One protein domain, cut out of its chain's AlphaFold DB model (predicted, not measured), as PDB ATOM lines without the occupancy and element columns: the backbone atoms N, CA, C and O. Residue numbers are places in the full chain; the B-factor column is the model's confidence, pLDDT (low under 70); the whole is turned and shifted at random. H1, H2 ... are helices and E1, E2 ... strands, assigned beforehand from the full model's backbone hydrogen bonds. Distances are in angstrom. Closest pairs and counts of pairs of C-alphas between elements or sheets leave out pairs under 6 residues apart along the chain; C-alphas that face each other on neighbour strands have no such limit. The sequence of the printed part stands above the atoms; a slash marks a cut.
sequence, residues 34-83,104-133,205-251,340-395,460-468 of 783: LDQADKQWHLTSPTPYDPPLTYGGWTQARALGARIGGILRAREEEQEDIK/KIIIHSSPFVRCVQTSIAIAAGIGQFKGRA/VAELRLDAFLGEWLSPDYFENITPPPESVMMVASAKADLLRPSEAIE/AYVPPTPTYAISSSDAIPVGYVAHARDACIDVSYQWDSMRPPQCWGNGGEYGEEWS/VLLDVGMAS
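This is residues 34 to 83, 104 to 133, 205 to 251, 340 to 395 and 460 to 468 of the 783 residues of an uncharacterized protein of Endocarpon pusillum (strain Z07020 / HMAS-L-300199) (UniProt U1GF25). Helix H4 lies in the middle, with a small parallel sheet of three strands on one side of it and helices H3 and H7 packed against it on either side. H3 is a long helix that crosses H4, and its residues 74 to 83 stick out free of the body; long loops and the small helices H1, H2 and H5 lie round the rest. The 192 printed residues hold seven named helices and three named strands, in the order H1 H2 H3 E1 H4 E2 H5 H6 H7 E3, with sheet order E1 E2 E3. The class is mostly helix, though under half of the residues are in named elements. The whole is compact, with a radius of gyration of the C-alphas of 17.9 A and spans of 55 by 45 by 35 A.

H1 is residues 34 to 37, beginning at C-alpha 34 (46.262, -16.982, -44.586), and H2 is residues 41 to 44. H3, residues 55 to 83, is 43.1 A long and ends at C-alpha 83 (40.218, -42.735, -4.077). E1 is residues 104 to 109, 16.4 A, and H4 residues 113 to 130, 26.0 A. E2 is residues 206 to 210, H5 residues 220 to 223, H6 residues 232 to 244, 18.3 A, and H7 residues 360 to 368, 12.2 A. E3, residues 369 to 371, ends at C-alpha 371 (56.834, -37.097, -35.002).

E1 and E2 are parallel, with N 107 and O 207 2.7 A apart, within hydrogen-bond range. E2 and E3 are parallel, with N 208 and O 370 also at 2.7 A. H4 is on the sheet, two layers with the helix on one face, at a height over the sheet of 9.5 A; it lies over E2 and runs along the strands, at 7 degrees on the local plane. H3 touches H4 with residues 58 to 70 alone, the closest C-alphas being those of Gly 65 and Ile 122, 3.9 A, at a steep tilt of 45 degrees, the same way. H7 touches H4, closest at C-alphas Ile 120 and Arg 365, 5.7 A. H6 and H7 only graze the sheet, and they are near each other. H1 and H2 only just touch, with 3 pairs of C-alphas within 8 A, and only at the corner; the closest C-alphas are those of Asp 35 and Trp 41, 5.3 A. H5 touches no helix. Every O i to N i+4 pair is within hydrogen-bond range in H4, H6 and H7, and 22 of 25 in H3; H1, H2 and H5 are too short for such a pair.

The farthest C-alphas, Leu 43 and Lys 83, are 59.7 A apart. Residues 84 to 103, 134 to 204, 252 to 339 and 396 to 459 are not printed, with C-alpha gaps of 21.2, 15.7, 22.5 and 12.8 A. Of the links printed whole, none is long. Residues 340 to 359 and 372 to 395 hold no named element, and residues 460 to 465 stand free. Mean pLDDT of the printed part is 86.6; residues 79 to 83, 130 to 133, 251 and 465 are under 70.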
ATOM      1  N   LEU A  34      45.625 -18.021 -43.774       83.75
ATOM      2  CA  LEU A  34      46.262 -16.982 -44.586       83.75
ATOM      3  C   LEU A  34      45.452 -16.616 -45.847       83.75
ATOM      4  O   LEU A  34      45.451 -15.453 -46.227       83.75
ATOM      5  N   ASP A  35      44.662 -17.539 -46.413       79.69
ATOM      6  CA  ASP A  35      43.728 -17.267 -47.528       79.69
ATOM      7  C   ASP A  35      42.479 -16.460 -47.129       79.69
ATOM      8  O   ASP A  35      41.779 -15.913 -47.983       79.69
ATOM      9  N   GLN A  36      42.179 -16.380 -45.828       78.75
ATOM     10  CA  GLN A  36      41.129 -15.506 -45.297       78.75
ATOM     11  C   GLN A  36      41.641 -14.066 -45.129       78.75
ATOM     12  O   GLN A  36      40.860 -13.120 -45.248       78.75
ATOM     13  N   ALA A  37      42.942 -13.902 -44.857       82.56
ATOM     14  CA  ALA A  37      43.609 -12.610 -44.726       82.56
ATOM     15  C   ALA A  37      43.998 -12.027 -46.097       82.56
ATOM     16  O   ALA A  37      43.604 -10.904 -46.418       82.56
ATOM     17  N   ASP A  38      44.706 -12.803 -46.924       84.19
ATOM     18  CA  ASP A  38      45.013 -12.470 -48.313       84.19
ATOM     19  C   ASP A  38      44.079 -13.208 -49.282       84.19
ATOM     20  O   ASP A  38      44.230 -14.395 -49.576       84.19
ATOM     21  N   LYS A  39      43.143 -12.457 -49.864       84.62
ATOM     22  CA  LYS A  39      42.213 -12.963 -50.882       84.62
ATOM     23  C   LYS A  39      42.907 -13.338 -52.195       84.62
ATOM     24  O   LYS A  39      42.276 -13.975 -53.035       84.62
ATOM     25  N   GLN A  40      44.151 -12.918 -52.425       85.88
ATOM     26  CA  GLN A  40      44.953 -13.248 -53.609       85.88
ATOM     27  C   GLN A  40      45.889 -14.446 -53.387       85.88
ATOM     28  O   GLN A  40      46.541 -14.863 -54.341       85.88
ATOM     29  N   TRP A  41      45.871 -15.078 -52.203       85.38
ATOM     30  CA  TRP A  41      46.652 -16.285 -51.878       85.38
ATOM     31  C   TRP A  41      46.578 -17.373 -52.961       85.38
ATOM     32  O   TRP A  41      47.566 -18.027 -53.284       85.38
ATOM     33  N   HIS A  42      45.397 -17.552 -53.556       84.69
ATOM     34  CA  HIS A  42      45.150 -18.552 -54.593       84.69
ATOM     35  C   HIS A  42      45.880 -18.293 -55.928       84.69
ATOM     36  O   HIS A  42      45.951 -19.198 -56.753       84.69
ATOM     37  N   LEU A  43      46.420 -17.084 -56.132       87.69
ATOM     38  CA  LEU A  43      47.229 -16.690 -57.292       87.69
ATOM     39  C   LEU A  43      48.734 -16.655 -56.979       87.69
ATOM     40  O   LEU A  43      49.549 -16.701 -57.897       87.69
ATOM     41  N   THR A  44      49.107 -16.529 -55.702       87.38
ATOM     42  CA  THR A  44      50.499 -16.372 -55.245       87.38
ATOM     43  C   THR A  44      51.099 -17.656 -54.671       87.38
ATOM     44  O   THR A  44      52.320 -17.800 -54.638       87.38
ATOM     45  N   SER A  45      50.263 -18.601 -54.235       88.69
ATOM     46  CA  SER A  45      50.688 -19.869 -53.643       88.69
ATOM     47  C   SER A  45      50.835 -20.991 -54.680       88.69
ATOM     48  O   SER A  45      49.923 -21.192 -55.483       88.69
ATOM     49  N   PRO A  46      51.908 -21.808 -54.625       88.94
ATOM     50  CA  PRO A  46      52.026 -23.023 -55.437       88.94
ATOM     51  C   PRO A  46      51.063 -24.139 -54.988       88.94
ATOM     52  O   PRO A  46      50.842 -25.098 -55.726       88.94
ATOM     53  N   THR A  47      50.486 -24.035 -53.786       90.94
ATOM     54  CA  THR A  47      49.557 -25.016 -53.203       90.94
ATOM     55  C   THR A  47      48.293 -24.309 -52.695       90.94
ATOM     56  O   THR A  47      48.054 -24.242 -51.485       90.94
ATOM     57  N   PRO A  48      47.456 -23.748 -53.593       88.12
ATOM     58  CA  PRO A  48      46.319 -22.903 -53.209       88.12
ATOM     59  C   PRO A  48      45.241 -23.656 -52.408       88.12
ATOM     60  O   PRO A  48      44.496 -23.040 -51.649       88.12
ATOM     61  N   TYR A  49      45.195 -24.988 -52.529       88.25
ATOM     62  CA  TYR A  49      44.339 -25.894 -51.756       88.25
ATOM     63  C   TYR A  49      44.762 -26.065 -50.281       88.25
ATOM     64  O   TYR A  49      43.956 -26.524 -49.465       88.25
ATOM     65  N   ASP A  50      45.998 -25.702 -49.914       90.31
ATOM     66  CA  ASP A  50      46.504 -25.843 -48.544       90.31
ATOM     67  C   ASP A  50      47.136 -24.560 -47.971       90.31
ATOM     68  O   ASP A  50      48.351 -24.473 -47.774       90.31
ATOM     69  N   PRO A  51      46.315 -23.528 -47.704       90.06
ATOM     70  CA  PRO A  51      46.760 -22.317 -47.021       90.06
ATOM     71  C   PRO A  51      47.156 -22.600 -45.564       90.06
ATOM     72  O   PRO A  51      46.402 -23.277 -44.859       90.06
ATOM     73  N   PRO A  52      48.270 -22.033 -45.065       91.88
ATOM     74  CA  PRO A  52      48.671 -22.139 -43.664       91.88
ATOM     75  C   PRO A  52      47.775 -21.301 -42.735       91.88
ATOM     76  O   PRO A  52      46.939 -20.502 -43.171       91.88
ATOM     77  N   LEU A  53      47.973 -21.453 -41.425       90.94
ATOM     78  CA  LEU A  53      47.395 -20.560 -40.417       90.94
ATOM     79  C   LEU A  53      48.041 -19.165 -40.471       90.94
ATOM     80  O   LEU A  53      49.216 -19.022 -40.810       90.94
ATOM     81  N   THR A  54      47.308 -18.147 -40.021       91.38
ATOM     82  CA  THR A  54      47.914 -16.878 -39.592       91.38
ATOM     83  C   THR A  54      48.527 -17.018 -38.194       91.38
ATOM     84  O   THR A  54      48.239 -17.961 -37.444       91.38
ATOM     85  N   TYR A  55      49.312 -16.025 -37.775       90.62
ATOM     86  CA  TYR A  55      49.788 -15.902 -36.398       90.62
ATOM     87  C   TYR A  55      48.638 -15.829 -35.367       90.62
ATOM     88  O   TYR A  55      48.764 -16.330 -34.243       90.62
ATOM     89  N   GLY A  56      47.480 -15.283 -35.760       88.81
ATOM     90  CA  GLY A  56      46.237 -15.337 -34.986       88.81
ATOM     91  C   GLY A  56      45.723 -16.768 -34.806       88.81
ATOM     92  O   GLY A  56      45.596 -17.222 -33.668       88.81
ATOM     93  N   GLY A  57      45.513 -17.507 -35.903       88.88
ATOM     94  CA  GLY A  57      45.054 -18.903 -35.857       88.88
ATOM     95  C   GLY A  57      45.983 -19.812 -35.045       88.88
ATOM     96  O   GLY A  57      45.528 -20.567 -34.184       88.88
ATOM     97  N   TRP A  58      47.296 -19.650 -35.224       90.81
ATOM     98  CA  TRP A  58      48.347 -20.288 -34.422       90.81
ATOM     99  C   TRP A  58      48.221 -19.994 -32.918       90.81
ATOM    100  O   TRP A  58      48.292 -20.899 -32.084       90.81
ATOM    101  N   THR A  59      47.980 -18.733 -32.552       89.88
ATOM    102  CA  THR A  59      47.799 -18.319 -31.151       89.88
ATOM    103  C   THR A  59      46.506 -18.882 -30.549       89.88
ATOM    104  O   THR A  59      46.493 -19.286 -29.384       89.88
ATOM    105  N   GLN A  60      45.435 -18.992 -31.337       89.25
ATOM    106  CA  GLN A  60      44.163 -19.588 -30.912       89.25
ATOM    107  C   GLN A  60      44.291 -21.108 -30.700       89.25
ATOM    108  O   GLN A  60      43.848 -21.621 -29.672       89.25
ATOM    109  N   ALA A  61      44.982 -21.823 -31.594       90.69
ATOM    110  CA  ALA A  61      45.286 -23.247 -31.423       90.69
ATOM    111  C   ALA A  61      46.214 -23.518 -30.215       90.69
ATOM    112  O   ALA A  61      46.039 -24.509 -29.502       90.69
ATOM    113  N   ARG A  62      47.140 -22.599 -29.905       90.75
ATOM    114  CA  ARG A  62      47.944 -22.639 -28.669       90.75
ATOM    115  C   ARG A  62      47.085 -22.459 -27.412       90.75
ATOM    116  O   ARG A  62      47.276 -23.181 -26.434       90.75
ATOM    117  N   ALA A  63      46.114 -21.543 -27.433       89.00
ATOM    118  CA  ALA A  63      45.174 -21.348 -26.326       89.00
ATOM    119  C   ALA A  63      44.273 -22.580 -26.096       89.00
ATOM    120  O   ALA A  63      44.043 -22.963 -24.946       89.00
ATOM    121  N   LEU A  64      43.833 -23.247 -27.171       90.25
ATOM    122  CA  LEU A  64      43.163 -24.551 -27.099       90.25
ATOM    123  C   LEU A  64      44.059 -25.597 -26.415       90.25
ATOM    124  O   LEU A  64      43.606 -26.275 -25.494       90.25
ATOM    125  N   GLY A  65      45.332 -25.690 -26.810       91.38
ATOM    126  CA  GLY A  65      46.312 -26.583 -26.187       91.38
ATOM    127  C   GLY A  65      46.468 -26.356 -24.681       91.38
ATOM    128  O   GLY A  65      46.378 -27.301 -23.898       91.38
ATOM    129  N   ALA A  66      46.615 -25.101 -24.249       89.69
ATOM    130  CA  ALA A  66      46.704 -24.762 -22.827       89.69
ATOM    131  C   ALA A  66      45.444 -25.187 -22.047       89.69
ATOM    132  O   ALA A  66      45.549 -25.741 -20.952       89.69
ATOM    133  N   ARG A  67      44.253 -25.006 -22.637       89.00
ATOM    134  CA  ARG A  67      42.981 -25.455 -22.048       89.00
ATOM    135  C   ARG A  67      42.868 -26.985 -21.985       89.00
ATOM    136  O   ARG A  67      42.350 -27.506 -21.001       89.00
ATOM    137  N   ILE A  68      43.353 -27.709 -22.998       90.62
ATOM    138  CA  ILE A  68      43.426 -29.181 -22.977       90.62
ATOM    139  C   ILE A  68      44.339 -29.643 -21.835       90.62
ATOM    140  O   ILE A  68      43.943 -30.519 -21.072       90.62
ATOM    141  N   GLY A  69      45.504 -29.009 -21.653       89.00
ATOM    142  CA  GLY A  69      46.387 -29.269 -20.512       89.00
ATOM    143  C   GLY A  69      45.681 -29.093 -19.161       89.00
ATOM    144  O   GLY A  69      45.775 -29.973 -18.306       89.00
ATOM    145  N   GLY A  70      44.910 -28.011 -19.002       87.25
ATOM    146  CA  GLY A  70      44.095 -27.763 -17.808       87.25
ATOM    147  C   GLY A  70      43.029 -28.825 -17.549       87.25
ATOM    148  O   GLY A  70      42.902 -29.307 -16.427       87.25
ATOM    149  N   ILE A  71      42.301 -29.239 -18.589       88.19
ATOM    150  CA  ILE A  71      41.266 -30.279 -18.486       88.19
ATOM    151  C   ILE A  71      41.875 -31.650 -18.173       88.19
ATOM    152  O   ILE A  71      41.268 -32.419 -17.437       88.19
ATOM    153  N   LEU A  72      43.059 -31.968 -18.702       87.38
ATOM    154  CA  LEU A  72      43.742 -33.223 -18.385       87.38
ATOM    155  C   LEU A  72      44.242 -33.239 -16.934       87.38
ATOM    156  O   LEU A  72      43.924 -34.184 -16.219       87.38
ATOM    157  N   ARG A  73      44.910 -32.179 -16.450       84.00
ATOM    158  CA  ARG A  73      45.358 -32.125 -15.044       84.00
ATOM    159  C   ARG A  73      44.191 -32.186 -14.057       84.00
ATOM    160  O   ARG A  73      44.268 -32.946 -13.102       84.00
ATOM    161  N   ALA A  74      43.096 -31.467 -14.309       85.31
ATOM    162  CA  ALA A  74      41.919 -31.517 -13.438       85.31
ATOM    163  C   ALA A  74      41.361 -32.948 -13.284       85.31
ATOM    164  O   ALA A  74      40.829 -33.294 -12.238       85.31
ATOM    165  N   ARG A  75      41.528 -33.808 -14.300       80.50
ATOM    166  CA  ARG A  75      41.104 -35.220 -14.272       80.50
ATOM    167  C   ARG A  75      42.120 -36.141 -13.598       80.50
ATOM    168  O   ARG A  75      41.719 -37.165 -13.049       80.50
ATOM    169  N   GLU A  76      43.405 -35.787 -13.629       81.25
ATOM    170  CA  GLU A  76      44.438 -36.416 -12.795       81.25
ATOM    171  C   GLU A  76      44.163 -36.102 -11.304       81.25
ATOM    172  O   GLU A  76      44.219 -37.006 -10.474       81.25
ATOM    173  N   GLU A  77      43.750 -34.867 -10.983       78.88
ATOM    174  CA  GLU A  77      43.385 -34.392  -9.633       78.88
ATOM    175  C   GLU A  77      42.060 -35.000  -9.107       78.88
ATOM    176  O   GLU A  77      42.071 -35.670  -8.074       78.88
ATOM    177  N   GLU A  78      40.937 -34.875  -9.839       73.25
ATOM    178  CA  GLU A  78      39.610 -35.437  -9.477       73.25
ATOM    179  C   GLU A  78      39.665 -36.933  -9.103       73.25
ATOM    180  O   GLU A  78      38.858 -37.441  -8.320       73.25
ATOM    181  N   GLN A  79      40.605 -37.668  -9.699       64.38
ATOM    182  CA  GLN A  79      40.722 -39.115  -9.562       64.38
ATOM    183  C   GLN A  79      41.679 -39.564  -8.443       64.38
ATOM    184  O   GLN A  79      41.729 -40.760  -8.132       64.38
ATOM    185  N   GLU A  80      42.389 -38.625  -7.808       64.94
ATOM    186  CA  GLU A  80      43.034 -38.828  -6.508       64.94
ATOM    187  C   GLU A  80      41.994 -38.698  -5.378       64.94
ATOM    188  O   GLU A  80      41.868 -39.624  -4.572       64.94
ATOM    189  N   ASP A  81      41.161 -37.649  -5.395       60.19
ATOM    190  CA  ASP A  81      40.141 -37.368  -4.364       60.19
ATOM    191  C   ASP A  81      39.091 -38.485  -4.208       60.19
ATOM    192  O   ASP A  81      38.745 -38.900  -3.096       60.19
ATOM    193  N   ILE A  82      38.597 -39.031  -5.329       60.03
ATOM    194  CA  ILE A  82      37.626 -40.143  -5.322       60.03
ATOM    195  C   ILE A  82      38.213 -41.399  -4.650       60.03
ATOM    196  O   ILE A  82      37.472 -42.197  -4.075       60.03
ATOM    197  N   LYS A  83      39.540 -41.583  -4.692       54.62
ATOM    198  CA  LYS A  83      40.218 -42.735  -4.077       54.62
ATOM    199  C   LYS A  83      40.570 -42.501  -2.610       54.62
ATOM    200  O   LYS A  83      40.546 -43.465  -1.850       54.62
ATOM    201  N   LYS A 104      49.120 -40.305 -21.489       89.88
ATOM    202  CA  LYS A 104      49.895 -40.391 -22.744       89.88
ATOM    203  C   LYS A 104      49.062 -39.797 -23.877       89.88
ATOM    204  O   LYS A 104      48.020 -40.344 -24.236       89.88
ATOM    205  N   ILE A 105      49.529 -38.677 -24.421       92.25
ATOM    206  CA  ILE A 105      48.821 -37.891 -25.435       92.25
ATOM    207  C   ILE A 105      49.340 -38.267 -26.824       92.25
ATOM    208  O   ILE A 105      50.545 -38.203 -27.075       92.25
ATOM    209  N   ILE A 106      48.428 -38.629 -27.725       94.62
ATOM    210  CA  ILE A 106      48.715 -38.888 -29.138       94.62
ATOM    211  C   ILE A 106      47.793 -38.006 -29.985       94.62
ATOM    212  O   ILE A 106      46.572 -38.036 -29.835       94.62
ATOM    213  N   ILE A 107      48.378 -37.204 -30.865       95.94
ATOM    214  CA  ILE A 107      47.681 -36.326 -31.798       95.94
ATOM    215  C   ILE A 107      47.636 -37.026 -33.157       95.94
ATOM    216  O   ILE A 107      48.677 -37.299 -33.746       95.94
ATOM    217  N   HIS A 108      46.434 -37.293 -33.652       96.25
ATOM    218  CA  HIS A 108      46.172 -37.761 -35.010       96.25
ATOM    219  C   HIS A 108      45.724 -36.572 -35.855       96.25
ATOM    220  O   HIS A 108      44.820 -35.835 -35.451       96.25
ATOM    221  N   SER A 109      46.358 -36.349 -37.002       96.25
ATOM    222  CA  SER A 109      46.163 -35.128 -37.786       96.25
ATOM    223  C   SER A 109      45.948 -35.402 -39.265       96.25
ATOM    224  O   SER A 109      46.587 -36.266 -39.866       96.25
ATOM    225  N   SER A 110      45.061 -34.610 -39.862       95.44
ATOM    226  CA  SER A 110      44.954 -34.477 -41.313       95.44
ATOM    227  C   SER A 110      46.303 -34.040 -41.911       95.44
ATOM    228  O   SER A 110      46.938 -33.151 -41.340       95.44
ATOM    229  N   PRO A 111      46.737 -34.570 -43.071       95.44
ATOM    230  CA  PRO A 111      48.034 -34.229 -43.669       95.44
ATOM    231  C   PRO A 111      48.134 -32.791 -44.208       95.44
ATOM    232  O   PRO A 111      49.179 -32.401 -44.707       95.44
ATOM    233  N   PHE A 112      47.069 -31.995 -44.127       94.38
ATOM    234  CA  PHE A 112      47.077 -30.603 -44.569       94.38
ATOM    235  C   PHE A 112      47.933 -29.734 -43.627       94.38
ATOM    236  O   PHE A 112      47.761 -29.789 -42.406       94.38
ATOM    237  N   VAL A 113      48.813 -28.892 -44.179       94.00
ATOM    238  CA  VAL A 113      49.778 -28.007 -43.496       94.00
ATOM    239  C   VAL A 113      49.138 -27.273 -42.323       94.00
ATOM    240  O   VAL A 113      49.676 -27.258 -41.218       94.00
ATOM    241  N   ARG A 114      47.946 -26.713 -42.523       91.69
ATOM    242  CA  ARG A 114      47.194 -25.993 -41.487       91.69
ATOM    243  C   ARG A 114      46.733 -26.868 -40.313       91.69
ATOM    244  O   ARG A 114      46.721 -26.408 -39.168       91.69
ATOM    245  N   CYS A 115      46.404 -28.136 -40.556       94.19
ATOM    246  CA  CYS A 115      46.098 -29.112 -39.507       94.19
ATOM    247  C   CYS A 115      47.372 -29.541 -38.771       94.19
ATOM    248  O   CYS A 115      47.376 -29.561 -37.542       94.19
ATOM    249  N   VAL A 116      48.477 -29.760 -39.489       95.69
ATOM    250  CA  VAL A 116      49.797 -30.038 -38.898       95.69
ATOM    251  C   VAL A 116      50.259 -28.878 -38.001       95.69
ATOM    252  O   VAL A 116      50.608 -29.092 -36.840       95.69
ATOM    253  N   GLN A 117      50.164 -27.630 -38.473       94.94
ATOM    254  CA  GLN A 117      50.436 -26.423 -37.678       94.94
ATOM    255  C   GLN A 117      49.521 -26.330 -36.445       94.94
ATOM    256  O   GLN A 117      49.996 -26.043 -35.348       94.94
ATOM    257  N   THR A 118      48.225 -26.635 -36.588       94.25
ATOM    258  CA  THR A 118      47.276 -26.688 -35.461       94.25
ATOM    259  C   THR A 118      47.699 -27.726 -34.415       94.25
ATOM    260  O   THR A 118      47.690 -27.431 -33.220       94.25
ATOM    261  N   SER A 119      48.124 -28.920 -34.840       95.25
ATOM    262  CA  SER A 119      48.623 -29.981 -33.955       95.25
ATOM    263  C   SER A 119      49.860 -29.549 -33.162       95.25
ATOM    264  O   SER A 119      49.926 -29.768 -31.951       95.25
ATOM    265  N   ILE A 120      50.815 -28.889 -33.824       95.31
ATOM    266  CA  ILE A 120      52.033 -28.369 -33.188       95.31
ATOM    267  C   ILE A 120      51.692 -27.247 -32.192       95.31
ATOM    268  O   ILE A 120      52.207 -27.237 -31.072       95.31
ATOM    269  N   ALA A 121      50.774 -26.341 -32.546       93.50
ATOM    270  CA  ALA A 121      50.301 -25.288 -31.649       93.50
ATOM    271  C   ALA A 121      49.603 -25.849 -30.397       93.50
ATOM    272  O   ALA A 121      49.852 -25.370 -29.288       93.50
ATOM    273  N   ILE A 122      48.778 -26.891 -30.553       93.62
ATOM    274  CA  ILE A 122      48.122 -27.590 -29.438       93.62
ATOM    275  C   ILE A 122      49.173 -28.183 -28.489       93.62
ATOM    276  O   ILE A 122      49.114 -27.925 -27.285       93.62
ATOM    277  N   ALA A 123      50.172 -28.912 -29.000       93.94
ATOM    278  CA  ALA A 123      51.230 -29.476 -28.158       93.94
ATOM    279  C   ALA A 123      52.065 -28.396 -27.448       93.94
ATOM    280  O   ALA A 123      52.364 -28.545 -26.264       93.94
ATOM    281  N   ALA A 124      52.359 -27.277 -28.118       92.75
ATOM    282  CA  ALA A 124      53.006 -26.115 -27.507       92.75
ATOM    283  C   ALA A 124      52.187 -25.516 -26.347       92.75
ATOM    284  O   ALA A 124      52.747 -25.173 -25.304       92.75
ATOM    285  N   GLY A 125      50.860 -25.429 -26.490       91.50
ATOM    286  CA  GLY A 125      49.967 -24.990 -25.416       91.50
ATOM    287  C   GLY A 125      49.939 -25.954 -24.222       91.50
ATOM    288  O   GLY A 125      50.002 -25.517 -23.073       91.50
ATOM    289  N   ILE A 126      49.909 -27.267 -24.475       90.69
ATOM    290  CA  ILE A 126      49.964 -28.289 -23.416       90.69
ATOM    291  C   ILE A 126      51.335 -28.255 -22.704       90.69
ATOM    292  O   ILE A 126      51.398 -28.354 -21.478       90.69
ATOM    293  N   GLY A 127      52.431 -28.051 -23.445       88.88
ATOM    294  CA  GLY A 127      53.790 -27.925 -22.902       88.88
ATOM    295  C   GLY A 127      53.985 -26.705 -21.998       88.88
ATOM    296  O   GLY A 127      54.660 -26.800 -20.973       88.88
ATOM    297  N   GLN A 128      53.338 -25.583 -22.324       83.81
ATOM    298  CA  GLN A 128      53.280 -24.396 -21.459       83.81
ATOM    299  C   GLN A 128      52.517 -24.676 -20.161       83.81
ATOM    300  O   GLN A 128      52.921 -24.227 -19.090       83.81
ATOM    301  N   PHE A 129      51.427 -25.447 -20.231       70.75
ATOM    302  CA  PHE A 129      50.613 -25.766 -19.059       70.75
ATOM    303  C   PHE A 129      51.334 -26.686 -18.055       70.75
ATOM    304  O   PHE A 129      51.233 -26.492 -16.837       70.75
ATOM    305  N   LYS A 130      52.102 -27.670 -18.548       61.50
ATOM    306  CA  LYS A 130      52.870 -28.596 -17.695       61.50
ATOM    307  C   LYS A 130      53.866 -27.872 -16.779       61.50
ATOM    308  O   LYS A 130      53.979 -28.259 -15.622       61.50
ATOM    309  N   GLY A 131      54.485 -26.789 -17.253       47.69
ATOM    310  CA  GLY A 131      55.473 -25.994 -16.512       47.69
ATOM    311  C   GLY A 131      54.951 -25.162 -15.334       47.69
ATOM    312  O   GLY A 131      55.739 -24.507 -14.666       47.69
ATOM    313  N   ARG A 132      53.637 -25.142 -15.072       44.84
ATOM    314  CA  ARG A 132      53.055 -24.389 -13.951       44.84
ATOM    315  C   ARG A 132      52.342 -25.318 -12.981       44.84
ATOM    316  O   ARG A 132      51.114 -25.431 -13.013       44.84
ATOM    317  N   ALA A 133      53.109 -25.976 -12.116       38.44
ATOM    318  CA  ALA A 133      52.555 -26.521 -10.883       38.44
ATOM    319  C   ALA A 133      51.942 -25.370 -10.056       38.44
ATOM    320  O   ALA A 133      52.493 -24.263 -10.056       38.44
ATOM    321  N   VAL A 205      55.849 -33.577 -25.515       86.69
ATOM    322  CA  VAL A 205      54.578 -33.446 -24.790       86.69
ATOM    323  C   VAL A 205      53.541 -34.443 -25.302       86.69
ATOM    324  O   VAL A 205      52.729 -34.927 -24.510       86.69
ATOM    325  N   ALA A 206      53.570 -34.723 -26.608       92.06
ATOM    326  CA  ALA A 206      52.657 -35.619 -27.305       92.06
ATOM    327  C   ALA A 206      53.318 -36.242 -28.548       92.06
ATOM    328  O   ALA A 206      54.166 -35.620 -29.190       92.06
ATOM    329  N   GLU A 207      52.880 -37.446 -28.914       94.50
ATOM    330  CA  GLU A 207      53.231 -38.090 -30.186       94.50
ATOM    331  C   GLU A 207      52.304 -37.570 -31.302       94.50
ATOM    332  O   GLU A 207      51.099 -37.480 -31.093       94.50
ATOM    333  N   LEU A 208      52.831 -37.236 -32.480       95.88
ATOM    334  CA  LEU A 208      52.092 -36.806 -33.667       95.88
ATOM    335  C   LEU A 208      52.100 -37.905 -34.728       95.88
ATOM    336  O   LEU A 208      53.153 -38.399 -35.138       95.88
ATOM    337  N   ARG A 209      50.903 -38.227 -35.203       95.50
ATOM    338  CA  ARG A 209      50.604 -39.175 -36.272       95.50
ATOM    339  C   ARG A 209      49.828 -38.440 -37.365       95.50
ATOM    340  O   ARG A 209      49.008 -37.571 -37.065       95.50
ATOM    341  N   LEU A 210      50.137 -38.747 -38.624       96.12
ATOM    342  CA  LEU A 210      49.432 -38.202 -39.784       96.12
ATOM    343  C   LEU A 210      48.570 -39.296 -40.407       96.12
ATOM    344  O   LEU A 210      49.070 -40.382 -40.703       96.12
ATOM    345  N   ASP A 211      47.292 -39.000 -40.615       95.56
ATOM    346  CA  ASP A 211      46.291 -39.989 -40.995       95.56
ATOM    347  C   ASP A 211      45.499 -39.500 -42.204       95.56
ATOM    348  O   ASP A 211      44.760 -38.513 -42.140       95.56
ATOM    349  N   ALA A 212      45.635 -40.215 -43.320       95.19
ATOM    350  CA  ALA A 212      45.024 -39.846 -44.590       95.19
ATOM    351  C   ALA A 212      43.502 -39.699 -44.470       95.19
ATOM    352  O   ALA A 212      42.945 -38.720 -44.962       95.19
ATOM    353  N   PHE A 213      42.838 -40.607 -43.744       95.25
ATOM    354  CA  PHE A 213      41.380 -40.613 -43.590       95.25
ATOM    355  C   PHE A 213      40.806 -39.366 -42.894       95.25
ATOM    356  O   PHE A 213      39.633 -39.062 -43.102       95.25
ATOM    357  N   LEU A 214      41.620 -38.608 -42.142       94.88
ATOM    358  CA  LEU A 214      41.259 -37.297 -41.579       94.88
ATOM    359  C   LEU A 214      41.378 -36.149 -42.603       94.88
ATOM    360  O   LEU A 214      41.192 -34.982 -42.243       94.88
ATOM    361  N   GLY A 215      41.710 -36.453 -43.861       92.25
ATOM    362  CA  GLY A 215      41.740 -35.542 -45.008       92.25
ATOM    363  C   GLY A 215      40.419 -34.806 -45.241       92.25
ATOM    364  O   GLY A 215      39.353 -35.279 -44.836       92.25
ATOM    365  N   GLU A 216      40.499 -33.644 -45.889       90.12
ATOM    366  CA  GLU A 216      39.353 -32.777 -46.185       90.12
ATOM    367  C   GLU A 216      38.273 -33.473 -47.037       90.12
ATOM    368  O   GLU A 216      38.489 -34.549 -47.599       90.12
ATOM    369  N   TRP A 217      37.081 -32.878 -47.087       91.88
ATOM    370  CA  TRP A 217      36.010 -33.276 -47.995       91.88
ATOM    371  C   TRP A 217      36.202 -32.554 -49.332       91.88
ATOM    372  O   TRP A 217      36.207 -31.324 -49.353       91.88
ATOM    373  N   LEU A 218      36.388 -33.290 -50.431       89.56
ATOM    374  CA  LEU A 218      36.788 -32.694 -51.711       89.56
ATOM    375  C   LEU A 218      35.600 -32.456 -52.659       89.56
ATOM    376  O   LEU A 218      35.515 -33.052 -53.736       89.56
ATOM    377  N   SER A 219      34.679 -31.580 -52.249       85.12
ATOM    378  CA  SER A 219      33.522 -31.178 -53.059       85.12
ATOM    379  C   SER A 219      33.944 -30.404 -54.326       85.12
ATOM    380  O   SER A 219      34.746 -29.471 -54.208       85.12
ATOM    381  N   PRO A 220      33.401 -30.723 -55.523       82.69
ATOM    382  CA  PRO A 220      33.769 -30.057 -56.778       82.69
ATOM    383  C   PRO A 220      33.672 -28.531 -56.710       82.69
ATOM    384  O   PRO A 220      34.654 -27.849 -56.989       82.69
ATOM    385  N   ASP A 221      32.541 -28.023 -56.214       81.94
ATOM    386  CA  ASP A 221      32.169 -26.609 -56.067       81.94
ATOM    387  C   ASP A 221      33.263 -25.735 -55.411       81.94
ATOM    388  O   ASP A 221      33.325 -24.525 -55.622       81.94
ATOM    389  N   TYR A 222      34.113 -26.328 -54.563       73.81
ATOM    390  CA  TYR A 222      35.182 -25.613 -53.863       73.81
ATOM    391  C   TYR A 222      36.476 -25.503 -54.688       73.81
ATOM    392  O   TYR A 222      37.190 -24.505 -54.579       73.81
ATOM    393  N   PHE A 223      36.768 -26.502 -55.526       82.94
ATOM    394  CA  PHE A 223      37.982 -26.573 -56.349       82.94
ATOM    395  C   PHE A 223      37.722 -26.252 -57.835       82.94
ATOM    396  O   PHE A 223      38.594 -26.455 -58.669       82.94
ATOM    397  N   GLU A 224      36.565 -25.682 -58.189       81.44
ATOM    398  CA  GLU A 224      36.315 -25.160 -59.548       81.44
ATOM    399  C   GLU A 224      37.333 -24.082 -59.967       81.44
ATOM    400  O   GLU A 224      37.671 -23.955 -61.141       81.44
ATOM    401  N   ASN A 225      37.807 -23.289 -58.998       82.00
ATOM    402  CA  ASN A 225      38.614 -22.084 -59.224       82.00
ATOM    403  C   ASN A 225      40.060 -22.200 -58.694       82.00
ATOM    404  O   ASN A 225      40.803 -21.221 -58.725       82.00
ATOM    405  N   ILE A 226      40.457 -23.369 -58.178       84.81
ATOM    406  CA  ILE A 226      41.807 -23.667 -57.674       84.81
ATOM    407  C   ILE A 226      42.156 -25.127 -57.960       84.81
ATOM    408  O   ILE A 226      41.286 -25.986 -57.905       84.81
ATOM    409  N   THR A 227      43.429 -25.441 -58.198       87.12
ATOM    410  CA  THR A 227      43.863 -26.837 -58.366       87.12
ATOM    411  C   THR A 227      43.462 -27.674 -57.139       87.12
ATOM    412  O   THR A 227      43.783 -27.259 -56.018       87.12
ATOM    413  N   PRO A 228      42.784 -28.830 -57.295       88.38
ATOM    414  CA  PRO A 228      42.483 -29.718 -56.175       88.38
ATOM    415  C   PRO A 228      43.768 -30.310 -55.570       88.38
ATOM    416  O   PRO A 228      44.796 -30.376 -56.251       88.38
ATOM    417  N   PRO A 229      43.745 -30.743 -54.294       91.19
ATOM    418  CA  PRO A 229      44.900 -31.377 -53.671       91.19
ATOM    419  C   PRO A 229      45.274 -32.684 -54.391       91.19
ATOM    420  O   PRO A 229      44.392 -33.377 -54.909       91.19
ATOM    421  N   PRO A 230      46.565 -33.059 -54.403       93.00
ATOM    422  CA  PRO A 230      47.006 -34.349 -54.916       93.00
ATOM    423  C   PRO A 230      46.499 -35.505 -54.040       93.00
ATOM    424  O   PRO A 230      46.000 -35.312 -52.929       93.00
ATOM    425  N   GLU A 231      46.666 -36.731 -54.539       92.81
ATOM    426  CA  GLU A 231      46.235 -37.951 -53.853       92.81
ATOM    427  C   GLU A 231      46.775 -38.042 -52.413       92.81
ATOM    428  O   GLU A 231      47.879 -37.581 -52.102       92.81
ATOM    429  N   SER A 232      46.016 -38.680 -51.516       93.31
ATOM    430  CA  SER A 232      46.320 -38.678 -50.080       93.31
ATOM    431  C   SER A 232      47.693 -39.265 -49.710       93.31
ATOM    432  O   SER A 232      48.290 -38.816 -48.731       93.31
ATOM    433  N   VAL A 233      48.250 -40.167 -50.530       93.75
ATOM    434  CA  VAL A 233      49.636 -40.650 -50.404       93.75
ATOM    435  C   VAL A 233      50.648 -39.510 -50.566       93.75
ATOM    436  O   VAL A 233      51.553 -39.374 -49.743       93.75
ATOM    437  N   MET A 234      50.472 -38.654 -51.578       94.25
ATOM    438  CA  MET A 234      51.339 -37.498 -51.825       94.25
ATOM    439  C   MET A 234      51.158 -36.413 -50.761       94.25
ATOM    440  O   MET A 234      52.149 -35.854 -50.306       94.25
ATOM    441  N   MET A 235      49.929 -36.165 -50.293       94.25
ATOM    442  CA  MET A 235      49.688 -35.244 -49.171       94.25
ATOM    443  C   MET A 235      50.419 -35.694 -47.895       94.25
ATOM    444  O   MET A 235      51.120 -34.899 -47.272       94.25
ATOM    445  N   VAL A 236      50.312 -36.976 -47.518       95.06
ATOM    446  CA  VAL A 236      51.016 -37.527 -46.342       95.06
ATOM    447  C   VAL A 236      52.537 -37.499 -46.536       95.06
ATOM    448  O   VAL A 236      53.258 -37.185 -45.587       95.06
ATOM    449  N   ALA A 237      53.040 -37.793 -47.739       94.81
ATOM    450  CA  ALA A 237      54.471 -37.741 -48.040       94.81
ATOM    451  C   ALA A 237      55.040 -36.316 -47.917       94.81
ATOM    452  O   ALA A 237      56.030 -36.119 -47.211       94.81
ATOM    453  N   SER A 238      54.384 -35.321 -48.523       94.19
ATOM    454  CA  SER A 238      54.779 -33.907 -48.440       94.19
ATOM    455  C   SER A 238      54.744 -33.393 -47.000       94.19
ATOM    456  O   SER A 238      55.719 -32.819 -46.526       94.19
ATOM    457  N   ALA A 239      53.679 -33.690 -46.250       95.19
ATOM    458  CA  ALA A 239      53.563 -33.293 -44.848       95.19
ATOM    459  C   ALA A 239      54.653 -33.913 -43.952       95.19
ATOM    460  O   ALA A 239      55.155 -33.257 -43.038       95.19
ATOM    461  N   LYS A 240      55.067 -35.160 -44.223       95.50
ATOM    462  CA  LYS A 240      56.221 -35.778 -43.548       95.50
ATOM    463  C   LYS A 240      57.544 -35.127 -43.953       95.50
ATOM    464  O   LYS A 240      58.379 -34.915 -43.078       95.50
ATOM    465  N   ALA A 241      57.737 -34.795 -45.230       94.75
ATOM    466  CA  ALA A 241      58.937 -34.105 -45.706       94.75
ATOM    467  C   ALA A 241      59.083 -32.711 -45.068       94.75
ATOM    468  O   ALA A 241      60.171 -32.350 -44.624       94.75
ATOM    469  N   ASP A 242      57.984 -31.972 -44.924       92.38
ATOM    470  CA  ASP A 242      57.950 -30.677 -44.238       92.38
ATOM    471  C   ASP A 242      58.251 -30.812 -42.741       92.38
ATOM    472  O   ASP A 242      59.033 -30.038 -42.185       92.38
ATOM    473  N   LEU A 243      57.718 -31.850 -42.088       93.19
ATOM    474  CA  LEU A 243      58.058 -32.169 -40.701       93.19
ATOM    475  C   LEU A 243      59.526 -32.595 -40.519       93.19
ATOM    476  O   LEU A 243      60.067 -32.318 -39.451       93.19
ATOM    477  N   LEU A 244      60.180 -33.170 -41.537       92.00
ATOM    478  CA  LEU A 244      61.608 -33.526 -41.521       92.00
ATOM    479  C   LEU A 244      62.563 -32.335 -41.720       92.00
ATOM    480  O   LEU A 244      63.751 -32.476 -41.424       92.00
ATOM    481  N   ARG A 245      62.099 -31.176 -42.214       87.38
ATOM    482  CA  ARG A 245      62.980 -30.015 -42.452       87.38
ATOM    483  C   ARG A 245      63.653 -29.565 -41.141       87.38
ATOM    484  O   ARG A 245      62.948 -29.461 -40.132       87.38
ATOM    485  N   PRO A 246      64.968 -29.268 -41.122       79.56
ATOM    486  CA  PRO A 246      65.660 -28.759 -39.933       79.56
ATOM    487  C   PRO A 246      65.010 -27.514 -39.316       79.56
ATOM    488  O   PRO A 246      64.183 -26.848 -39.937       79.56
ATOM    489  N   SER A 247      65.393 -27.187 -38.081       76.38
ATOM    490  CA  SER A 247      64.954 -25.961 -37.411       76.38
ATOM    491  C   SER A 247      65.438 -24.727 -38.185       76.38
ATOM    492  O   SER A 247      66.634 -24.444 -38.215       76.38
ATOM    493  N   GLU A 248      64.521 -23.976 -38.792       78.00
ATOM    494  CA  GLU A 248      64.828 -22.654 -39.347       78.00
ATOM    495  C   GLU A 248      65.179 -21.688 -38.206       78.00
ATOM    496  O   GLU A 248      64.536 -21.696 -37.148       78.00
ATOM    497  N   ALA A 249      66.199 -20.851 -38.407       72.94
ATOM    498  CA  ALA A 249      66.570 -19.829 -37.437       72.94
ATOM    499  C   ALA A 249      65.426 -18.814 -37.277       72.94
ATOM    500  O   ALA A 249      64.860 -18.336 -38.259       72.94
ATOM    501  N   ILE A 250      65.085 -18.484 -36.031       78.44
ATOM    502  CA  ILE A 250      63.984 -17.564 -35.740       78.44
ATOM    503  C   ILE A 250      64.492 -16.129 -35.888       78.44
ATOM    504  O   ILE A 250      65.153 -15.598 -34.991       78.44
ATOM    505  N   GLU A 251      64.176 -15.498 -37.016       63.72
ATOM    506  CA  GLU A 251      64.554 -14.111 -37.282       63.72
ATOM    507  C   GLU A 251      64.037 -13.172 -36.179       63.72
ATOM    508  O   GLU A 251      62.863 -13.189 -35.803       63.72
ATOM    509  N   ALA A 340      59.145 -26.700 -18.514       76.00
ATOM    510  CA  ALA A 340      58.204 -25.799 -19.181       76.00
ATOM    511  C   ALA A 340      58.585 -25.521 -20.648       76.00
ATOM    512  O   ALA A 340      59.680 -25.032 -20.920       76.00
ATOM    513  N   TYR A 341      57.667 -25.712 -21.609       86.56
ATOM    514  CA  TYR A 341      57.889 -25.154 -22.953       86.56
ATOM    515  C   TYR A 341      57.706 -23.632 -22.933       86.56
ATOM    516  O   TYR A 341      56.598 -23.140 -22.713       86.56
ATOM    517  N   VAL A 342      58.770 -22.884 -23.220       86.44
ATOM    518  CA  VAL A 342      58.727 -21.424 -23.383       86.44
ATOM    519  C   VAL A 342      58.657 -21.088 -24.880       86.44
ATOM    520  O   VAL A 342      59.500 -21.558 -25.645       86.44
ATOM    521  N   PRO A 343      57.666 -20.301 -25.345       85.19
ATOM    522  CA  PRO A 343      57.596 -19.888 -26.741       85.19
ATOM    523  C   PRO A 343      58.577 -18.734 -27.031       85.19
ATOM    524  O   PRO A 343      58.743 -17.856 -26.179       85.19
ATOM    525  N   PRO A 344      59.150 -18.658 -28.245       85.75
ATOM    526  CA  PRO A 344      59.934 -17.503 -28.672       85.75
ATOM    527  C   PRO A 344      59.059 -16.241 -28.672       85.75
ATOM    528  O   PRO A 344      57.914 -16.248 -29.142       85.75
ATOM    529  N   THR A 345      59.589 -15.148 -28.124       81.38
ATOM    530  CA  THR A 345      58.904 -13.849 -28.073       81.38
ATOM    531  C   THR A 345      59.425 -12.974 -29.210       81.38
ATOM    532  O   THR A 345      60.638 -12.791 -29.296       81.38
ATOM    533  N   PRO A 346      58.554 -12.440 -30.082       80.31
ATOM    534  CA  PRO A 346      59.002 -11.644 -31.215       80.31
ATOM    535  C   PRO A 346      59.446 -10.263 -30.728       80.31
ATOM    536  O   PRO A 346      58.793  -9.655 -29.879       80.31
ATOM    537  N   THR A 347      60.541  -9.748 -31.284       80.94
ATOM    538  CA  THR A 347      61.017  -8.378 -31.010       80.94
ATOM    539  C   THR A 347      60.190  -7.300 -31.714       80.94
ATOM    540  O   THR A 347      60.257  -6.131 -31.338       80.94
ATOM    541  N   TYR A 348      59.377  -7.685 -32.701       83.31
ATOM    542  CA  TYR A 348      58.490  -6.813 -33.465       83.31
ATOM    543  C   TYR A 348      57.010  -7.169 -33.243       83.31
ATOM    544  O   TYR A 348      56.664  -8.268 -32.804       83.31
ATOM    545  N   ALA A 349      56.117  -6.223 -33.538       83.69
ATOM    546  CA  ALA A 349      54.676  -6.449 -33.467       83.69
ATOM    547  C   ALA A 349      54.182  -7.217 -34.705       83.69
ATOM    548  O   ALA A 349      54.474  -6.820 -35.830       83.69
ATOM    549  N   ILE A 350      53.403  -8.280 -34.485       87.25
ATOM    550  CA  ILE A 350      52.788  -9.116 -35.528       87.25
ATOM    551  C   ILE A 350      51.265  -8.958 -35.436       87.25
ATOM    552  O   ILE A 350      50.704  -9.032 -34.338       87.25
ATOM    553  N   SER A 351      50.580  -8.765 -36.563       87.50
ATOM    554  CA  SER A 351      49.117  -8.739 -36.628       87.50
ATOM    555  C   SER A 351      48.523 -10.146 -36.504       87.50
ATOM    556  O   SER A 351      49.123 -11.146 -36.894       87.50
ATOM    557  N   SER A 352      47.279 -10.252 -36.031       86.25
ATOM    558  CA  SER A 352      46.544 -11.528 -36.021       86.25
ATOM    559  C   SER A 352      46.291 -12.100 -37.423       86.25
ATOM    560  O   SER A 352      45.970 -13.283 -37.541       86.25
ATOM    561  N   SER A 353      46.411 -11.276 -38.464       87.56
ATOM    562  CA  SER A 353      46.181 -11.652 -39.864       87.56
ATOM    563  C   SER A 353      47.458 -12.018 -40.627       87.56
ATOM    564  O   SER A 353      47.355 -12.565 -41.720       87.56
ATOM    565  N   ASP A 354      48.642 -11.746 -40.070       89.44
ATOM    566  CA  ASP A 354      49.920 -11.999 -40.747       89.44
ATOM    567  C   ASP A 354      50.269 -13.496 -40.740       89.44
ATOM    568  O   ASP A 354      49.750 -14.272 -39.931       89.44
ATOM    569  N   ALA A 355      51.190 -13.915 -41.610       91.00
ATOM    570  CA  ALA A 355      51.761 -15.260 -41.558       91.00
ATOM    571  C   ALA A 355      52.434 -15.543 -40.195       91.00
ATOM    572  O   ALA A 355      52.892 -14.632 -39.501       91.00
ATOM    573  N   ILE A 356      52.519 -16.819 -39.804       91.00
ATOM    574  CA  ILE A 356      53.357 -17.215 -38.662       91.00
ATOM    575  C   ILE A 356      54.824 -16.874 -39.005       91.00
ATOM    576  O   ILE A 356      55.254 -17.225 -40.105       91.00
ATOM    577  N   PRO A 357      55.608 -16.246 -38.104       90.75
ATOM    578  CA  PRO A 357      57.018 -15.973 -38.377       90.75
ATOM    579  C   PRO A 357      57.844 -17.242 -38.623       90.75
ATOM    580  O   PRO A 357      57.549 -18.316 -38.088       90.75
ATOM    581  N   VAL A 358      58.921 -17.088 -39.396       88.38
ATOM    582  CA  VAL A 358      59.885 -18.149 -39.730       88.38
ATOM    583  C   VAL A 358      60.434 -18.810 -38.457       88.38
ATOM    584  O   VAL A 358      60.585 -18.168 -37.413       88.38
ATOM    585  N   GLY A 359      60.654 -20.126 -38.496       89.06
ATOM    586  CA  GLY A 359      61.153 -20.902 -37.354       89.06
ATOM    587  C   GLY A 359      60.176 -21.123 -36.183       89.06
ATOM    588  O   GLY A 359      60.360 -22.085 -35.437       89.06
ATOM    589  N   TYR A 360      59.095 -20.345 -36.011       90.75
ATOM    590  CA  TYR A 360      58.169 -20.504 -34.864       90.75
ATOM    591  C   TYR A 360      57.498 -21.882 -34.811       90.75
ATOM    592  O   TYR A 360      57.320 -22.452 -33.729       90.75
ATOM    593  N   VAL A 361      57.113 -22.411 -35.976       92.44
ATOM    594  CA  VAL A 361      56.491 -23.739 -36.090       92.44
ATOM    595  C   VAL A 361      57.526 -24.833 -35.823       92.44
ATOM    596  O   VAL A 361      57.249 -25.754 -35.057       92.44
ATOM    597  N   ALA A 362      58.734 -24.697 -36.380       92.00
ATOM    598  CA  ALA A 362      59.825 -25.647 -36.188       92.00
ATOM    599  C   ALA A 362      60.303 -25.699 -34.727       92.00
ATOM    600  O   ALA A 362      60.429 -26.781 -34.169       92.00
ATOM    601  N   HIS A 363      60.454 -24.557 -34.050       91.19
ATOM    602  CA  HIS A 363      60.794 -24.494 -32.624       91.19
ATOM    603  C   HIS A 363      59.758 -25.216 -31.744       91.19
ATOM    604  O   HIS A 363      60.106 -25.995 -30.857       91.19
ATOM    605  N   ALA A 364      58.467 -24.993 -32.005       92.38
ATOM    606  CA  ALA A 364      57.387 -25.663 -31.286       92.38
ATOM    607  C   ALA A 364      57.330 -27.175 -31.577       92.38
ATOM    608  O   ALA A 364      57.108 -27.965 -30.654       92.38
ATOM    609  N   ARG A 365      57.576 -27.582 -32.832       92.81
ATOM    610  CA  ARG A 365      57.716 -28.985 -33.253       92.81
ATOM    611  C   ARG A 365      58.889 -29.635 -32.526       92.81
ATOM    612  O   ARG A 365      58.700 -30.633 -31.850       92.81
ATOM    613  N   ASP A 366      60.075 -29.047 -32.586       90.38
ATOM    614  CA  ASP A 366      61.310 -29.670 -32.104       90.38
ATOM    615  C   ASP A 366      61.415 -29.719 -30.573       90.38
ATOM    616  O   ASP A 366      62.257 -30.451 -30.050       90.38
ATOM    617  N   ALA A 367      60.585 -28.949 -29.859       89.94
ATOM    618  CA  ALA A 367      60.505 -28.950 -28.401       89.94
ATOM    619  C   ALA A 367      59.355 -29.811 -27.848       89.94
ATOM    620  O   ALA A 367      59.569 -30.557 -26.895       89.94
ATOM    621  N   CYS A 368      58.148 -29.726 -28.427       91.62
ATOM    622  CA  CYS A 368      56.948 -30.394 -27.892       91.62
ATOM    623  C   CYS A 368      56.532 -31.661 -28.663       91.62
ATOM    624  O   CYS A 368      55.778 -32.475 -28.126       91.62
ATOM    625  N   ILE A 369      56.984 -31.784 -29.911       92.75
ATOM    626  CA  ILE A 369      56.759 -32.851 -30.895       92.75
ATOM    627  C   ILE A 369      57.436 -34.206 -30.621       92.75
ATOM    628  O   ILE A 369      58.664 -34.208 -30.537       92.75
ATOM    629  N   ASP A 370      56.758 -35.357 -30.627       93.12
ATOM    630  CA  ASP A 370      57.373 -36.570 -31.207       93.12
ATOM    631  C   ASP A 370      56.725 -36.914 -32.552       93.12
ATOM    632  O   ASP A 370      55.542 -37.234 -32.578       93.12
ATOM    633  N   VAL A 371      57.434 -36.817 -33.683       93.88
ATOM    634  CA  VAL A 371      56.834 -37.097 -35.002       93.88
ATOM    635  C   VAL A 371      57.036 -38.565 -35.367       93.88
ATOM    636  O   VAL A 371      58.149 -39.010 -35.644       93.88
ATOM    637  N   SER A 372      55.938 -39.314 -35.440       92.75
ATOM    638  CA  SER A 372      55.942 -40.740 -35.766       92.75
ATOM    639  C   SER A 372      56.080 -40.954 -37.284       92.75
ATOM    640  O   SER A 372      55.122 -41.284 -37.978       92.75
ATOM    641  N   TYR A 373      57.275 -40.732 -37.847       91.44
ATOM    642  CA  TYR A 373      57.507 -40.803 -39.304       91.44
ATOM    643  C   TYR A 373      57.186 -42.172 -39.924       91.44
ATOM    644  O   TYR A 373      56.769 -42.241 -41.084       91.44
ATOM    645  N   GLN A 374      57.333 -43.253 -39.151       90.25
ATOM    646  CA  GLN A 374      56.990 -44.619 -39.562       90.25
ATOM    647  C   GLN A 374      55.471 -44.876 -39.605       90.25
ATOM    648  O   GLN A 374      55.038 -45.839 -40.230       90.25
ATOM    649  N   TRP A 375      54.650 -44.021 -38.983       90.81
ATOM    650  CA  TRP A 375      53.195 -44.172 -38.957       90.81
ATOM    651  C   TRP A 375      52.558 -43.910 -40.326       90.81
ATOM    652  O   TRP A 375      52.765 -42.846 -40.910       90.81
ATOM    653  N   ASP A 376      51.741 -44.833 -40.828       90.25
ATOM    654  CA  ASP A 376      50.926 -44.645 -42.031       90.25
ATOM    655  C   ASP A 376      49.555 -45.310 -41.826       90.25
ATOM    656  O   ASP A 376      49.468 -46.519 -41.626       90.25
ATOM    657  N   SER A 377      48.475 -44.521 -41.858       90.75
ATOM    658  CA  SER A 377      47.112 -45.026 -41.646       90.75
ATOM    659  C   SER A 377      46.538 -45.795 -42.842       90.75
ATOM    660  O   SER A 377      45.498 -46.436 -42.701       90.75
ATOM    661  N   MET A 378      47.138 -45.684 -44.031       90.25
ATOM    662  CA  MET A 378      46.643 -46.313 -45.265       90.25
ATOM    663  C   MET A 378      47.158 -47.747 -45.416       90.25
ATOM    664  O   MET A 378      46.470 -48.594 -45.985       90.25
ATOM    665  N   ARG A 379      48.364 -48.025 -44.910       86.88
ATOM    666  CA  ARG A 379      49.069 -49.303 -45.089       86.88
ATOM    667  C   ARG A 379      48.718 -50.328 -43.997       86.88
ATOM    668  O   ARG A 379      48.237 -49.945 -42.929       86.88
ATOM    669  N   PRO A 380      48.984 -51.628 -44.226       81.00
ATOM    670  CA  PRO A 380      48.964 -52.627 -43.161       81.00
ATOM    671  C   PRO A 380      50.029 -52.308 -42.093       81.00
ATOM    672  O   PRO A 380      51.104 -51.829 -42.460       81.00
ATOM    673  N   PRO A 381      49.793 -52.623 -40.804       79.88
ATOM    674  CA  PRO A 381      48.627 -53.336 -40.268       79.88
ATOM    675  C   PRO A 381      47.360 -52.483 -40.072       79.88
ATOM    676  O   PRO A 381      46.299 -53.052 -39.847       79.88
ATOM    677  N   GLN A 382      47.433 -51.152 -40.150       81.88
ATOM    678  CA  GLN A 382      46.310 -50.265 -39.831       81.88
ATOM    679  C   GLN A 382      45.177 -50.336 -40.869       81.88
ATOM    680  O   GLN A 382      44.033 -50.620 -40.512       81.88
ATOM    681  N   CYS A 383      45.470 -50.055 -42.143       86.56
ATOM    682  CA  CYS A 383      44.492 -50.007 -43.240       86.56
ATOM    683  C   CYS A 383      43.198 -49.234 -42.890       86.56
ATOM    684  O   CYS A 383      42.088 -49.671 -43.221       86.56
ATOM    685  N   TRP A 384      43.305 -48.102 -42.187       90.00
ATOM    686  CA  TRP A 384      42.153 -47.324 -41.715       90.00
ATOM    687  C   TRP A 384      41.370 -46.719 -42.884       90.00
ATOM    688  O   TRP A 384      40.149 -46.885 -42.949       90.00
ATOM    689  N   GLY A 385      42.082 -46.138 -43.852       87.06
ATOM    690  CA  GLY A 385      41.540 -45.659 -45.123       87.06
ATOM    691  C   GLY A 385      42.394 -44.563 -45.766       87.06
ATOM    692  O   GLY A 385      43.244 -43.958 -45.106       87.06
ATOM    693  N   ASN A 386      42.127 -44.312 -47.048       90.69
ATOM    694  CA  ASN A 386      42.656 -43.178 -47.810       90.69
ATOM    695  C   ASN A 386      41.988 -41.864 -47.366       90.69
ATOM    696  O   ASN A 386      41.036 -41.872 -46.582       90.69
ATOM    697  N   GLY A 387      42.487 -40.734 -47.868       90.50
ATOM    698  CA  GLY A 387      41.844 -39.427 -47.701       90.50
ATOM    699  C   GLY A 387      40.609 -39.220 -48.574       90.50
ATOM    700  O   GLY A 387      40.063 -40.167 -49.132       90.50
ATOM    701  N   GLY A 388      40.150 -37.970 -48.653       88.31
ATOM    702  CA  GLY A 388      39.085 -37.592 -49.580       88.31
ATOM    703  C   GLY A 388      39.562 -37.686 -51.026       88.31
ATOM    704  O   GLY A 388      40.720 -37.392 -51.322       88.31
ATOM    705  N   GLU A 389      38.658 -38.083 -51.912       90.38
ATOM    706  CA  GLU A 389      38.869 -38.159 -53.360       90.38
ATOM    707  C   GLU A 389      38.106 -37.011 -54.032       90.38
ATOM    708  O   GLU A 389      37.041 -36.613 -53.558       90.38
ATOM    709  N   TYR A 390      38.638 -36.429 -55.110       90.31
ATOM    710  CA  TYR A 390      37.980 -35.300 -55.771       90.31
ATOM    711  C   TYR A 390      36.616 -35.716 -56.345       90.31
ATOM    712  O   TYR A 390      36.536 -36.660 -57.130       90.31
ATOM    713  N   GLY A 391      35.546 -35.023 -55.944       88.69
ATOM    714  CA  GLY A 391      34.169 -35.422 -56.250       88.69
ATOM    715  C   GLY A 391      33.519 -36.349 -55.216       88.69
ATOM    716  O   GLY A 391      32.407 -36.815 -55.445       88.69
ATOM    717  N   GLU A 392      34.166 -36.609 -54.074       90.94
ATOM    718  CA  GLU A 392      33.598 -37.396 -52.976       90.94
ATOM    719  C   GLU A 392      32.239 -36.835 -52.513       90.94
ATOM    720  O   GLU A 392      32.128 -35.684 -52.089       90.94
ATOM    721  N   GLU A 393      31.192 -37.665 -52.511       91.75
ATOM    722  CA  GLU A 393      29.908 -37.282 -51.918       91.75
ATOM    723  C   GLU A 393      30.017 -37.048 -50.404       91.75
ATOM    724  O   GLU A 393      30.676 -37.805 -49.689       91.75
ATOM    725  N   TRP A 394      29.212 -36.120 -49.875       88.44
ATOM    726  CA  TRP A 394      28.990 -35.956 -48.430       88.44
ATOM    727  C   TRP A 394      28.671 -37.286 -47.714       88.44
ATOM    728  O   TRP A 394      29.159 -37.549 -46.612       88.44
ATOM    729  N   SER A 395      27.885 -38.156 -48.365       90.94
ATOM    730  CA  SER A 395      27.511 -39.481 -47.851       90.94
ATOM    731  C   SER A 395      28.717 -40.429 -47.725       90.94
ATOM    732  O   SER A 395      28.822 -41.190 -46.758       90.94
ATOM    733  N   VAL A 460      24.753 -34.971 -37.303       73.31
ATOM    734  CA  VAL A 460      25.139 -33.680 -36.717       73.31
ATOM    735  C   VAL A 460      25.532 -32.680 -37.806       73.31
ATOM    736  O   VAL A 460      26.526 -32.869 -38.503       73.31
ATOM    737  N   LEU A 461      24.768 -31.591 -37.909       72.25
ATOM    738  CA  LEU A 461      25.069 -30.408 -38.723       72.25
ATOM    739  C   LEU A 461      25.246 -29.188 -37.808       72.25
ATOM    740  O   LEU A 461      24.446 -28.257 -37.826       72.25
ATOM    741  N   LEU A 462      26.271 -29.216 -36.953       75.62
ATOM    742  CA  LEU A 462      26.630 -28.060 -36.130       75.62
ATOM    743  C   LEU A 462      27.614 -27.168 -36.887       75.62
ATOM    744  O   LEU A 462      28.548 -27.668 -37.521       75.62
ATOM    745  N   ASP A 463      27.481 -25.847 -36.747       73.25
ATOM    746  CA  ASP A 463      28.633 -24.985 -36.998       73.25
ATOM    747  C   ASP A 463      29.579 -25.059 -35.797       73.25
ATOM    748  O   ASP A 463      29.426 -24.402 -34.766       73.25
ATOM    749  N   VAL A 464      30.530 -25.977 -35.911       74.44
ATOM    750  CA  VAL A 464      31.576 -26.195 -34.921       74.44
ATOM    751  C   VAL A 464      32.577 -25.035 -35.037       74.44
ATOM    752  O   VAL A 464      33.157 -24.829 -36.093       74.44
ATOM    753  N   GLY A 465      32.835 -24.267 -33.978       67.44
ATOM    754  CA  GLY A 465      33.799 -23.156 -34.069       67.44
ATOM    755  C   GLY A 465      35.220 -23.620 -34.436       67.44
ATOM    756  O   GLY A 465      35.624 -24.731 -34.086       67.44
ATOM    757  N   MET A 466      36.021 -22.784 -35.102       73.38
ATOM    758  CA  MET A 466      37.471 -23.037 -35.223       73.38
ATOM    759  C   MET A 466      38.150 -23.060 -33.850       73.38
ATOM    760  O   MET A 466      37.737 -22.340 -32.939       73.38
ATOM    761  N   ALA A 467      39.206 -23.869 -33.722       79.69
ATOM    762  CA  ALA A 467      39.904 -24.149 -32.468       79.69
ATOM    763  C   ALA A 467      38.957 -24.581 -31.328       79.69
ATOM    764  O   ALA A 467      39.320 -24.517 -30.158       79.69
ATOM    765  N   SER A 468      37.733 -25.022 -31.634       87.56
ATOM    766  CA  SER A 468      36.800 -25.483 -30.612       87.56
ATOM    767  C   SER A 468      37.224 -26.828 -30.032       87.56
ATOM    768  O   SER A 468      37.842 -27.657 -30.703       87.56
TER     769      SER A 468